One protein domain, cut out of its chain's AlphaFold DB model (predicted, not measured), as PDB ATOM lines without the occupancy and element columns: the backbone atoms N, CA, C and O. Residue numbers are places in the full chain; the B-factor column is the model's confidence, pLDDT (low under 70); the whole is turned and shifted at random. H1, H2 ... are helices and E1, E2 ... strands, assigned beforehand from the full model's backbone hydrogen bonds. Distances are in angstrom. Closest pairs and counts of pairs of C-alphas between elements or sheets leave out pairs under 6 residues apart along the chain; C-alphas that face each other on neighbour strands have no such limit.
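AT A GLANCE: This is residues 13 to 91 of the 181 residues of the protein "Nitroreductase" of Blautia sp. An46 (UniProt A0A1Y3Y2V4). A long helix, H1, runs along edge strand E1 over one face of a small antiparallel sheet, making two layers; short H2 grazes the sheet, and residues 56 to 61 stick out. The printed part has 79 residues, under half in named elements, class mixed: H1, E1, H2, E2, E3, with sheet order E1 E2 E3. It is flat, 37 by 33 by 17 A, and only just compact, close to loose, with a radius of gyration of the C-alphas of 13.8 A.

HOW THE PARTS SIT: H1, residues 23 to 40, lies over E1, residues 43 to 47, at a height over the sheet of 8.7 A; their closest C-alphas, Asn 37 and His 43, are 5.8 A apart. In H1 every O i to N i+4 pair is within hydrogen-bond range; H2, residues 51 to 54, is too short for one. E2, residues 69 to 74, is antiparallel to E1 at 166 degrees, with N 45 and O 72 at 2.9 A. E3, residues 86 to 91, forms a hairpin with E2, with N 73 and O 87 at 2.8 A.

IN THESE COORDINATES: H1 spans 25.5 A from C-alpha 23 at (-54.212, 13.209, 40.454). E2 spans 16.3 A; E3 spans 16.5 A, ending at C-alpha 91 (-41.650, 14.544, 47.052).

THE WHOLE: The printed part has no cut. The links H2 to E2 and E2 to E3 are long. Residues 57 to 62 have pLDDT under 70.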
ATOM      1  N   VAL A  13     -37.645  14.091  54.679       89.88
ATOM      2  CA  VAL A  13     -37.781  12.659  54.378       89.88
ATOM      3  C   VAL A  13     -36.771  12.253  53.307       89.88
ATOM      4  O   VAL A  13     -36.493  13.003  52.369       89.88
ATOM      5  N   ARG A  14     -36.203  11.054  53.454       89.94
ATOM      6  CA  ARG A  14     -35.252  10.467  52.493       89.94
ATOM      7  C   ARG A  14     -35.679   9.095  51.972       89.94
ATOM      8  O   ARG A  14     -35.127   8.653  50.976       89.94
ATOM      9  N   SER A  15     -36.675   8.470  52.592       91.56
ATOM     10  CA  SER A  15     -37.208   7.171  52.182       91.56
ATOM     11  C   SER A  15     -38.694   7.298  51.897       91.56
ATOM     12  O   SER A  15     -39.452   7.754  52.759       91.56
ATOM     13  N   TYR A  16     -39.084   6.927  50.684       93.75
ATOM     14  CA  TYR A  16     -40.417   7.151  50.143       93.75
ATOM     15  C   TYR A  16     -41.045   5.837  49.696       93.75
ATOM     16  O   TYR A  16     -40.351   4.934  49.231       93.75
ATOM     17  N   ASP A  17     -42.363   5.750  49.836       93.62
ATOM     18  CA  ASP A  17     -43.158   4.680  49.256       93.62
ATOM     19  C   ASP A  17     -43.308   4.874  47.750       93.62
ATOM     20  O   ASP A  17     -43.384   5.994  47.244       93.62
ATOM     21  N   GLU A  18     -43.466   3.763  47.034       90.81
ATOM     22  CA  GLU A  18     -43.701   3.766  45.588       90.81
ATOM     23  C   GLU A  18     -45.117   4.223  45.195       90.81
ATOM     24  O   GLU A  18     -45.466   4.230  44.013       90.81
ATOM     25  N   LYS A  19     -45.946   4.605  46.175       93.31
ATOM     26  CA  LYS A  19     -47.315   5.073  45.960       93.31
ATOM     27  C   LYS A  19     -47.312   6.354  45.112       93.31
ATOM     28  O   LYS A  19     -46.735   7.369  45.502       93.31
ATOM     29  N   SER A  20     -48.028   6.328  43.988       94.44
ATOM     30  CA  SER A  20     -48.238   7.504  43.137       94.44
ATOM     31  C   SER A  20     -49.017   8.604  43.862       94.44
ATOM     32  O   SER A  20     -49.935   8.333  44.641       94.44
ATOM     33  N   ILE A  21     -48.667   9.857  43.577       96.19
ATOM     34  CA  ILE A  21     -49.360  11.040  44.103       96.19
ATOM     35  C   ILE A  21     -50.753  11.120  43.467       96.19
ATOM     36  O   ILE A  21     -50.887  10.963  42.253       96.19
ATOM     37  N   GLU A  22     -51.796  11.378  44.262       97.00
ATOM     38  CA  GLU A  22     -53.160  11.442  43.725       97.00
ATOM     39  C   GLU A  22     -53.301  12.545  42.657       97.00
ATOM     40  O   GLU A  22     -52.794  13.656  42.826       97.00
ATOM     41  N   ALA A  23     -54.056  12.280  41.583       96.94
ATOM     42  CA  ALA A  23     -54.212  13.209  40.454       96.94
ATOM     43  C   ALA A  23     -54.678  14.614  40.883       96.94
ATOM     44  O   ALA A  23     -54.133  15.620  40.436       96.94
ATOM     45  N   GLY A  24     -55.624  14.704  41.825       98.06
ATOM     46  CA  GLY A  24     -56.073  15.993  42.361       98.06
ATOM     47  C   GLY A  24     -54.975  16.774  43.098       98.06
ATOM     48  O   GLY A  24     -54.986  18.003  43.096       98.06
ATOM     49  N   THR A  25     -54.011  16.082  43.708       97.62
ATOM     50  CA  THR A  25     -52.836  16.694  44.345       97.62
ATOM     51  C   THR A  25     -51.818  17.132  43.294       97.62
ATOM     52  O   THR A  25     -51.285  18.238  43.391       97.62
ATOM     53  N   VAL A  26     -51.598  16.320  42.254       98.25
ATOM     54  CA  VAL A  26     -50.744  16.671  41.107       98.25
ATOM     55  C   VAL A  26     -51.215  17.966  40.446       98.25
ATOM     56  O   VAL A  26     -50.402  18.865  40.236       98.25
ATOM     57  N   GLU A  27     -52.515  18.115  40.184       98.38
ATOM     58  CA  GLU A  27     -53.053  19.331  39.562       98.38
ATOM     59  C   GLU A  27     -52.854  20.576  40.435       98.38
ATOM     60  O   GLU A  27     -52.442  21.628  39.941       98.38
ATOM     61  N   LYS A  28     -53.044  20.452  41.755       98.00
ATOM     62  CA  LYS A  28     -52.762  21.545  42.701       98.00
ATOM     63  C   LYS A  28     -51.285  21.942  42.682       98.00
ATOM     64  O   LYS A  28     -50.982  23.131  42.618       98.00
ATOM     65  N   LEU A  29     -50.376  20.963  42.689       97.88
ATOM     66  CA  LEU A  29     -48.933  21.211  42.600       97.88
ATOM     67  C   LEU A  29     -48.569  21.912  41.289       97.88
ATOM     68  O   LEU A  29     -47.844  22.904  41.311       97.88
ATOM     69  N   ARG A  30     -49.096  21.442  40.151       98.25
ATOM     70  CA  ARG A  30     -48.855  22.059  38.837       98.25
ATOM     71  C   ARG A  30     -49.374  23.495  38.775       98.25
ATOM     72  O   ARG A  30     -48.666  24.361  38.264       98.25
ATOM     73  N   SER A  31     -50.571  23.752  39.307       98.19
ATOM     74  CA  SER A  31     -51.146  25.101  39.361       98.19
ATOM     75  C   SER A  31     -50.278  26.046  40.187       98.19
ATOM     76  O   SER A  31     -49.914  27.117  39.710       98.19
ATOM     77  N   PHE A  32     -49.863  25.621  41.382       97.44
ATOM     78  CA  PHE A  32     -49.030  26.448  42.252       97.44
ATOM     79  C   PHE A  32     -47.630  26.684  41.667       97.44
ATOM     80  O   PHE A  32     -47.131  27.803  41.657       97.44
ATOM     81  N   ILE A  33     -47.015  25.657  41.067       97.06
ATOM     82  CA  ILE A  33     -45.742  25.792  40.340       97.06
ATOM     83  C   ILE A  33     -45.852  26.823  39.209       97.06
ATOM     84  O   ILE A  33     -44.926  27.606  38.988       97.06
ATOM     85  N   LYS A  34     -46.978  26.851  38.488       96.88
ATOM     86  CA  LYS A  34     -47.218  27.834  37.426       96.88
ATOM     87  C   LYS A  34     -47.275  29.262  37.973       96.88
ATOM     88  O   LYS A  34     -46.725  30.161  37.338       96.88
ATOM     89  N   GLU A  35     -47.904  29.468  39.127       97.00
ATOM     90  CA  GLU A  35     -47.927  30.759  39.828       97.00
ATOM     91  C   GLU A  35     -46.514  31.171  40.252       97.00
ATOM     92  O   GLU A  35     -46.048  32.240  39.855       97.00
ATOM     93  N   CYS A  36     -45.770  30.275  40.913       94.25
ATOM     94  CA  CYS A  36     -44.384  30.527  41.305       94.25
ATOM     95  C   CYS A  36     -43.490  30.884  40.109       94.25
ATOM     96  O   CYS A  36     -42.700  31.823  40.188       94.25
ATOM     97  N   ASN A  37     -43.608  30.171  38.986       93.62
ATOM     98  CA  ASN A  37     -42.846  30.467  37.768       93.62
ATOM     99  C   ASN A  37     -43.190  31.843  37.185       93.62
ATOM    100  O   ASN A  37     -42.302  32.543  36.695       93.62
ATOM    101  N   LYS A  38     -44.466  32.240  37.234       93.62
ATOM    102  CA  LYS A  38     -44.920  33.551  36.752       93.62
ATOM    103  C   LYS A  38     -44.361  34.689  37.606       93.62
ATOM    104  O   LYS A  38     -43.958  35.704  37.048       93.62
ATOM    105  N   GLU A  39     -44.346  34.522  38.925       91.75
ATOM    106  CA  GLU A  39     -43.891  35.556  39.863       91.75
ATOM    107  C   GLU A  39     -42.366  35.660  39.940       91.75
ATOM    108  O   GLU A  39     -41.819  36.758  39.945       91.75
ATOM    109  N   SER A  40     -41.672  34.521  39.985       86.94
ATOM    110  CA  SER A  40     -40.222  34.484  40.211       86.94
ATOM    111  C   SER A  40     -39.382  34.543  38.934       86.94
ATOM    112  O   SER A  40     -38.183  34.796  39.005       86.94
ATOM    113  N   GLY A  41     -39.963  34.235  37.769       84.56
ATOM    114  CA  GLY A  41     -39.216  34.049  36.518       84.56
ATOM    115  C   GLY A  41     -38.378  32.760  36.459       84.56
ATOM    116  O   GLY A  41     -37.749  32.484  35.427       84.56
ATOM    117  N   LEU A  42     -38.391  31.948  37.524       88.25
ATOM    118  CA  LEU A  42     -37.750  30.634  37.564       88.25
ATOM    119  C   LEU A  42     -38.452  29.641  36.629       88.25
ATOM    120  O   LEU A  42     -39.566  29.865  36.152       88.25
ATOM    121  N   HIS A  43     -37.771  28.527  36.359       91.44
ATOM    122  CA  HIS A  43     -38.357  27.380  35.683       91.44
ATOM    123  C   HIS A  43     -38.398  26.190  36.642       91.44
ATOM    124  O   HIS A  43     -37.420  25.461  36.812       91.44
ATOM    125  N   MET A  44     -39.540  26.045  37.304       95.19
ATOM    126  CA  MET A  44     -39.872  24.933  38.178       95.19
ATOM    127  C   MET A  44     -40.719  23.908  37.421       95.19
ATOM    128  O   MET A  44     -41.669  24.283  36.728       95.19
ATOM    129  N   GLN A  45     -40.401  22.622  37.567       95.81
ATOM    130  CA  GLN A  45     -41.097  21.527  36.887       95.81
ATOM    131  C   GLN A  45     -41.387  20.385  37.854       95.81
ATOM    132  O   GLN A  45     -40.492  19.922  38.555       95.81
ATOM    133  N   LEU A  46     -42.636  19.917  37.859       97.62
ATOM    134  CA  LEU A  46     -43.025  18.686  38.539       97.62
ATOM    135  C   LEU A  46     -42.737  17.489  37.633       97.62
ATOM    136  O   LEU A  46     -43.339  17.377  36.557       97.62
ATOM    137  N   VAL A  47     -41.879  16.594  38.111       96.88
ATOM    138  CA  VAL A  47     -41.549  15.319  37.477       96.88
ATOM    139  C   VAL A  47     -42.132  14.182  38.311       96.88
ATOM    140  O   VAL A  47     -42.039  14.196  39.541       96.88
ATOM    141  N   LEU A  48     -42.787  13.237  37.638       96.81
ATOM    142  CA  LEU A  48     -43.500  12.117  38.247       96.81
ATOM    143  C   LEU A  48     -43.003  10.801  37.655       96.81
ATOM    144  O   LEU A  48     -42.616  10.767  36.490       96.81
ATOM    145  N   ASP A  49     -43.085   9.738  38.451       94.06
ATOM    146  CA  ASP A  49     -42.801   8.361  38.038       94.06
ATOM    147  C   ASP A  49     -41.420   8.139  37.389       94.06
ATOM    148  O   ASP A  49     -41.265   7.305  36.501       94.06
ATOM    149  N   GLU A  50     -40.394   8.836  37.879       92.94
ATOM    150  CA  GLU A  50     -39.008   8.692  37.429       92.94
ATOM    151  C   GLU A  50     -38.133   8.045  38.522       92.94
ATOM    152  O   GLU A  50     -37.488   8.748  39.305       92.94
ATOM    153  N   PRO A  51     -38.100   6.700  38.617       89.88
ATOM    154  CA  PRO A  51     -37.413   5.993  39.705       89.88
ATOM    155  C   PRO A  51     -35.881   6.113  39.658       89.88
ATOM    156  O   PRO A  51     -35.224   6.011  40.689       89.88
ATOM    157  N   HIS A  52     -35.304   6.376  38.482       87.81
ATOM    158  CA  HIS A  52     -33.852   6.375  38.281       87.81
ATOM    159  C   HIS A  52     -33.186   7.747  38.499       87.81
ATOM    160  O   HIS A  52     -31.957   7.843  38.523       87.81
ATOM    161  N   ALA A  53     -33.964   8.820  38.707       84.94
ATOM    162  CA  ALA A  53     -33.440  10.184  38.867       84.94
ATOM    163  C   ALA A  53     -32.467  10.325  40.057       84.94
ATOM    164  O   ALA A  53     -31.586  11.186  40.057       84.94
ATOM    165  N   PHE A  54     -32.609   9.456  41.062       84.44
ATOM    166  CA  PHE A  54     -31.801   9.435  42.282       84.44
ATOM    167  C   PHE A  54     -30.908   8.181  42.386       84.44
ATOM    168  O   PHE A  54     -30.508   7.802  43.482       84.44
ATOM    169  N   GLU A  55     -30.565   7.536  41.270       78.75
ATOM    170  CA  GLU A  55     -29.614   6.406  41.256       78.75
ATOM    171  C   GLU A  55     -28.176   6.833  40.911       78.75
ATOM    172  O   GLU A  55     -27.226   6.079  41.116       78.75
ATOM    173  N   GLY A  56     -27.992   8.059  40.411       72.44
ATOM    174  CA  GLY A  56     -26.684   8.598  40.037       72.44
ATOM    175  C   GLY A  56     -25.815   9.049  41.220       72.44
ATOM    176  O   GLY A  56     -26.277   9.235  42.344       72.44
ATOM    177  N   PHE A  57     -24.538   9.333  40.933       56.47
ATOM    178  CA  PHE A  57     -23.500   9.645  41.931       56.47
ATOM    179  C   PHE A  57     -23.867  10.783  42.914       56.47
ATOM    180  O   PHE A  57     -23.440  10.773  44.068       56.47
ATOM    181  N   MET A  58     -24.685  11.758  42.488       54.59
ATOM    182  CA  MET A  58     -25.159  12.865  43.337       54.59
ATOM    183  C   MET A  58     -26.208  12.449  44.383       54.59
ATOM    184  O   MET A  58     -26.317  13.095  45.426       54.59
ATOM    185  N   ALA A  59     -26.951  11.364  44.161       56.81
ATOM    186  CA  ALA A  59     -27.983  10.900  45.085       56.81
ATOM    187  C   ALA A  59     -27.418  10.201  46.334       56.81
ATOM    188  O   ALA A  59     -28.065  10.176  47.387       56.81
ATOM    189  N   HIS A  60     -26.166   9.733  46.268       53.94
ATOM    190  CA  HIS A  60     -25.456   9.180  47.423       53.94
ATOM    191  C   HIS A  60     -25.269  10.203  48.554       53.94
ATOM    192  O   HIS A  60     -25.205   9.812  49.720       53.94
ATOM    193  N   TYR A  61     -25.252  11.507  48.245       59.09
ATOM    194  CA  TYR A  61     -25.096  12.559  49.256       59.09
ATOM    195  C   TYR A  61     -26.307  12.650  50.200       59.09
ATOM    196  O   TYR A  61     -26.178  13.039  51.361       59.09
ATOM    197  N   GLY A  62     -27.494  12.269  49.714       69.50
ATOM    198  CA  GLY A  62     -28.751  12.369  50.453       69.50
ATOM    199  C   GLY A  62     -29.250  11.066  51.073       69.50
ATOM    200  O   GLY A  62     -30.192  11.136  51.856       69.50
ATOM    201  N   LYS A  63     -28.647   9.909  50.750       82.38
ATOM    202  CA  LYS A  63     -29.161   8.567  51.104       82.38
ATOM    203  C   LYS A  63     -30.656   8.412  50.778       82.38
ATOM    204  O   LYS A  63     -31.430   7.949  51.613       82.38
ATOM    205  N   PHE A  64     -31.059   8.871  49.595       88.38
ATOM    206  CA  PHE A  64     -32.443   8.761  49.145       88.38
ATOM    207  C   PHE A  64     -32.782   7.322  48.738       88.38
ATOM    208  O   PHE A  64     -31.943   6.634  48.160       88.38
ATOM    209  N   SER A  65     -34.010   6.882  49.013       89.50
ATOM    210  CA  SER A  65     -34.557   5.600  48.557       89.50
ATOM    211  C   SER A  65     -36.028   5.743  48.163       89.50
ATOM    212  O   SER A  65     -36.781   6.462  48.821       89.50
ATOM    213  N   GLY A  66     -36.439   5.060  47.091       91.00
ATOM    214  CA  GLY A  66     -37.837   5.044  46.634       91.00
ATOM    215  C   GLY A  66     -38.353   6.374  46.073       91.00
ATOM    216  O   GLY A  66     -39.557   6.539  45.898       91.00
ATOM    217  N   VAL A  67     -37.476   7.347  45.793       92.31
ATOM    218  CA  VAL A  67     -37.897   8.619  45.189       92.31
ATOM    219  C   VAL A  67     -38.306   8.371  43.742       92.31
ATOM    220  O   VAL A  67     -37.495   7.940  42.931       92.31
ATOM    221  N   ARG A  68     -39.560   8.689  43.423       94.25
ATOM    222  CA  ARG A  68     -40.097   8.626  42.053       94.25
ATOM    223  C   ARG A  68     -40.597   9.971  41.543       94.25
ATOM    224  O   ARG A  68     -40.886  10.108  40.364       94.25
ATOM    225  N   ASN A  69     -40.734  10.956  42.428       95.75
ATOM    226  CA  ASN A  69     -41.321  12.246  42.103       95.75
ATOM    227  C   ASN A  69     -40.469  13.360  42.710       95.75
ATOM    228  O   ASN A  69     -39.989  13.252  43.843       95.75
ATOM    229  N   TYR A  70     -40.287  14.444  41.967       95.44
ATOM    230  CA  TYR A  70     -39.519  15.587  42.434       95.44
ATOM    231  C   TYR A  70     -39.925  16.866  41.706       95.44
ATOM    232  O   TYR A  70     -40.510  16.846  40.624       95.44
ATOM    233  N   ILE A  71     -39.607  18.001  42.321       96.31
ATOM    234  CA  ILE A  71     -39.707  19.315  41.693       96.31
ATOM    235  C   ILE A  71     -38.293  19.754  41.343       96.31
ATOM    236  O   ILE A  71     -37.469  19.921  42.241       96.31
ATOM    237  N   ALA A  72     -38.002  19.936  40.060       93.81
ATOM    238  CA  ALA A  72     -36.760  20.553  39.608       93.81
ATOM    239  C   ALA A  72     -36.928  22.073  39.578       93.81
ATOM    240  O   ALA A  72     -37.950  22.560  39.102       93.81
ATOM    241  N   LEU A  73     -35.936  22.815  40.069       91.75
ATOM    242  CA  LEU A  73     -35.897  24.274  40.058       91.75
ATOM    243  C   LEU A  73     -34.615  24.727  39.368       91.75
ATOM    244  O   LEU A  73     -33.509  24.484  39.861       91.75
ATOM    245  N   ILE A  74     -34.773  25.401  38.230       87.50
ATOM    246  CA  ILE A  74     -33.656  25.843  37.401       87.50
ATOM    247  C   ILE A  74     -33.743  27.354  37.203       87.50
ATOM    248  O   ILE A  74     -34.751  27.898  36.745       87.50
ATOM    249  N   SER A  75     -32.651  28.030  37.552       83.94
ATOM    250  CA  SER A  75     -32.439  29.435  37.215       83.94
ATOM    251  C   SER A  75     -32.142  29.597  35.726       83.94
ATOM    252  O   SER A  75     -31.419  28.797  35.123       83.94
ATOM    253  N   ARG A  76     -32.675  30.659  35.117       81.62
ATOM    254  CA  ARG A  76     -32.264  31.045  33.763       81.62
ATOM    255  C   ARG A  76     -30.801  31.483  33.793       81.62
ATOM    256  O   ARG A  76     -30.278  31.916  34.815       81.62
ATOM    257  N   LYS A  77     -30.119  31.367  32.655       76.50
ATOM    258  CA  LYS A  77     -28.771  31.922  32.513       76.50
ATOM    259  C   LYS A  77     -28.874  33.452  32.586       76.50
ATOM    260  O   LYS A  77     -29.466  34.053  31.696       76.50
ATOM    261  N   GLY A  78     -28.304  34.051  33.626       78.12
ATOM    262  CA  GLY A  78     -28.395  35.484  33.904       78.12
ATOM    263  C   GLY A  78     -27.626  35.874  35.168       78.12
ATOM    264  O   GLY A  78     -27.056  35.011  35.835       78.12
ATOM    265  N   ASN A  79     -27.597  37.177  35.459       73.88
ATOM    266  CA  ASN A  79     -27.001  37.770  36.669       73.88
ATOM    267  C   ASN A  79     -28.074  38.414  37.572       73.88
ATOM    268  O   ASN A  79     -27.778  39.291  38.377       73.88
ATOM    269  N   ASP A  80     -29.330  38.029  37.373       79.19
ATOM    270  CA  ASP A  80     -30.528  38.531  38.046       79.19
ATOM    271  C   ASP A  80     -30.758  37.900  39.427       79.19
ATOM    272  O   ASP A  80     -31.492  38.454  40.243       79.19
ATOM    273  N   LEU A  81     -30.106  36.769  39.711       80.31
ATOM    274  CA  LEU A  81     -30.184  36.074  40.992       80.31
ATOM    275  C   LEU A  81     -28.887  36.216  41.792       80.31
ATOM    276  O   LEU A  81     -27.787  36.210  41.239       80.31
ATOM    277  N   GLU A  82     -29.006  36.252  43.120       79.06
ATOM    278  CA  GLU A  82     -27.851  36.297  44.028       79.06
ATOM    279  C   GLU A  82     -27.011  35.002  44.016       79.06
ATOM    280  O   GLU A  82     -25.837  35.011  44.415       79.06
ATOM    281  N   GLU A  83     -27.619  33.888  43.596       80.62
ATOM    282  CA  GLU A  83     -27.020  32.561  43.458       80.62
ATOM    283  C   GLU A  83     -27.678  31.808  42.292       80.62
ATOM    284  O   GLU A  83     -28.893  31.874  42.096       80.62
ATOM    285  N   LYS A  84     -26.882  31.068  41.511       82.62
ATOM    286  CA  LYS A  84     -27.411  30.203  40.453       82.62
ATOM    287  C   LYS A  84     -28.109  28.999  41.085       82.62
ATOM    288  O   LYS A  84     -27.473  28.204  41.772       82.62
ATOM    289  N   LEU A  85     -29.392  28.825  40.787       82.19
ATOM    290  CA  LEU A  85     -30.193  27.707  41.282       82.19
ATOM    291  C   LEU A  85     -30.213  26.547  40.283       82.19
ATOM    292  O   LEU A  85     -30.558  26.729  39.111       82.19
ATOM    293  N   CYS A  86     -29.859  25.362  40.776       85.62
ATOM    294  CA  CYS A  86     -30.064  24.063  40.143       85.62
ATOM    295  C   CYS A  86     -30.348  23.058  41.263       85.62
ATOM    296  O   CYS A  86     -29.428  22.461  41.823       85.62
ATOM    297  N   LEU A  87     -31.615  22.960  41.657       87.69
ATOM    298  CA  LEU A  87     -32.043  22.218  42.841       87.69
ATOM    299  C   LEU A  87     -33.159  21.247  42.481       87.69
ATOM    300  O   LEU A  87     -33.945  21.498  41.569       87.69
ATOM    301  N   VAL A  88     -33.251  20.163  43.245       90.75
ATOM    302  CA  VAL A  88     -34.390  19.247  43.210       90.75
ATOM    303  C   VAL A  88     -34.979  19.105  44.607       90.75
ATOM    304  O   VAL A  88     -34.248  19.038  45.596       90.75
ATOM    305  N   ILE A  89     -36.305  19.052  44.686       92.56
ATOM    306  CA  ILE A  89     -37.052  18.768  45.911       92.56
ATOM    307  C   ILE A  89     -37.747  17.426  45.705       92.56
ATOM    308  O   ILE A  89     -38.716  17.351  44.953       92.56
ATOM    309  N   ALA A  90     -37.242  16.370  46.341       93.25
ATOM    310  CA  ALA A  90     -37.904  15.067  46.346       93.25
ATOM    311  C   ALA A  90     -39.259  15.166  47.064       93.25
ATOM    312  O   ALA A  90     -39.352  15.797  48.121       93.25
ATOM    313  N   ILE A  91     -40.296  14.554  46.490       94.69
ATOM    314  CA  ILE A  91     -41.650  14.544  47.052       94.69
ATOM    315  C   ILE A  91     -42.299  13.163  46.900       94.69
ATOM    316  O   ILE A  91     -42.007  12.411  45.975       94.69
TER     317      ILE A  91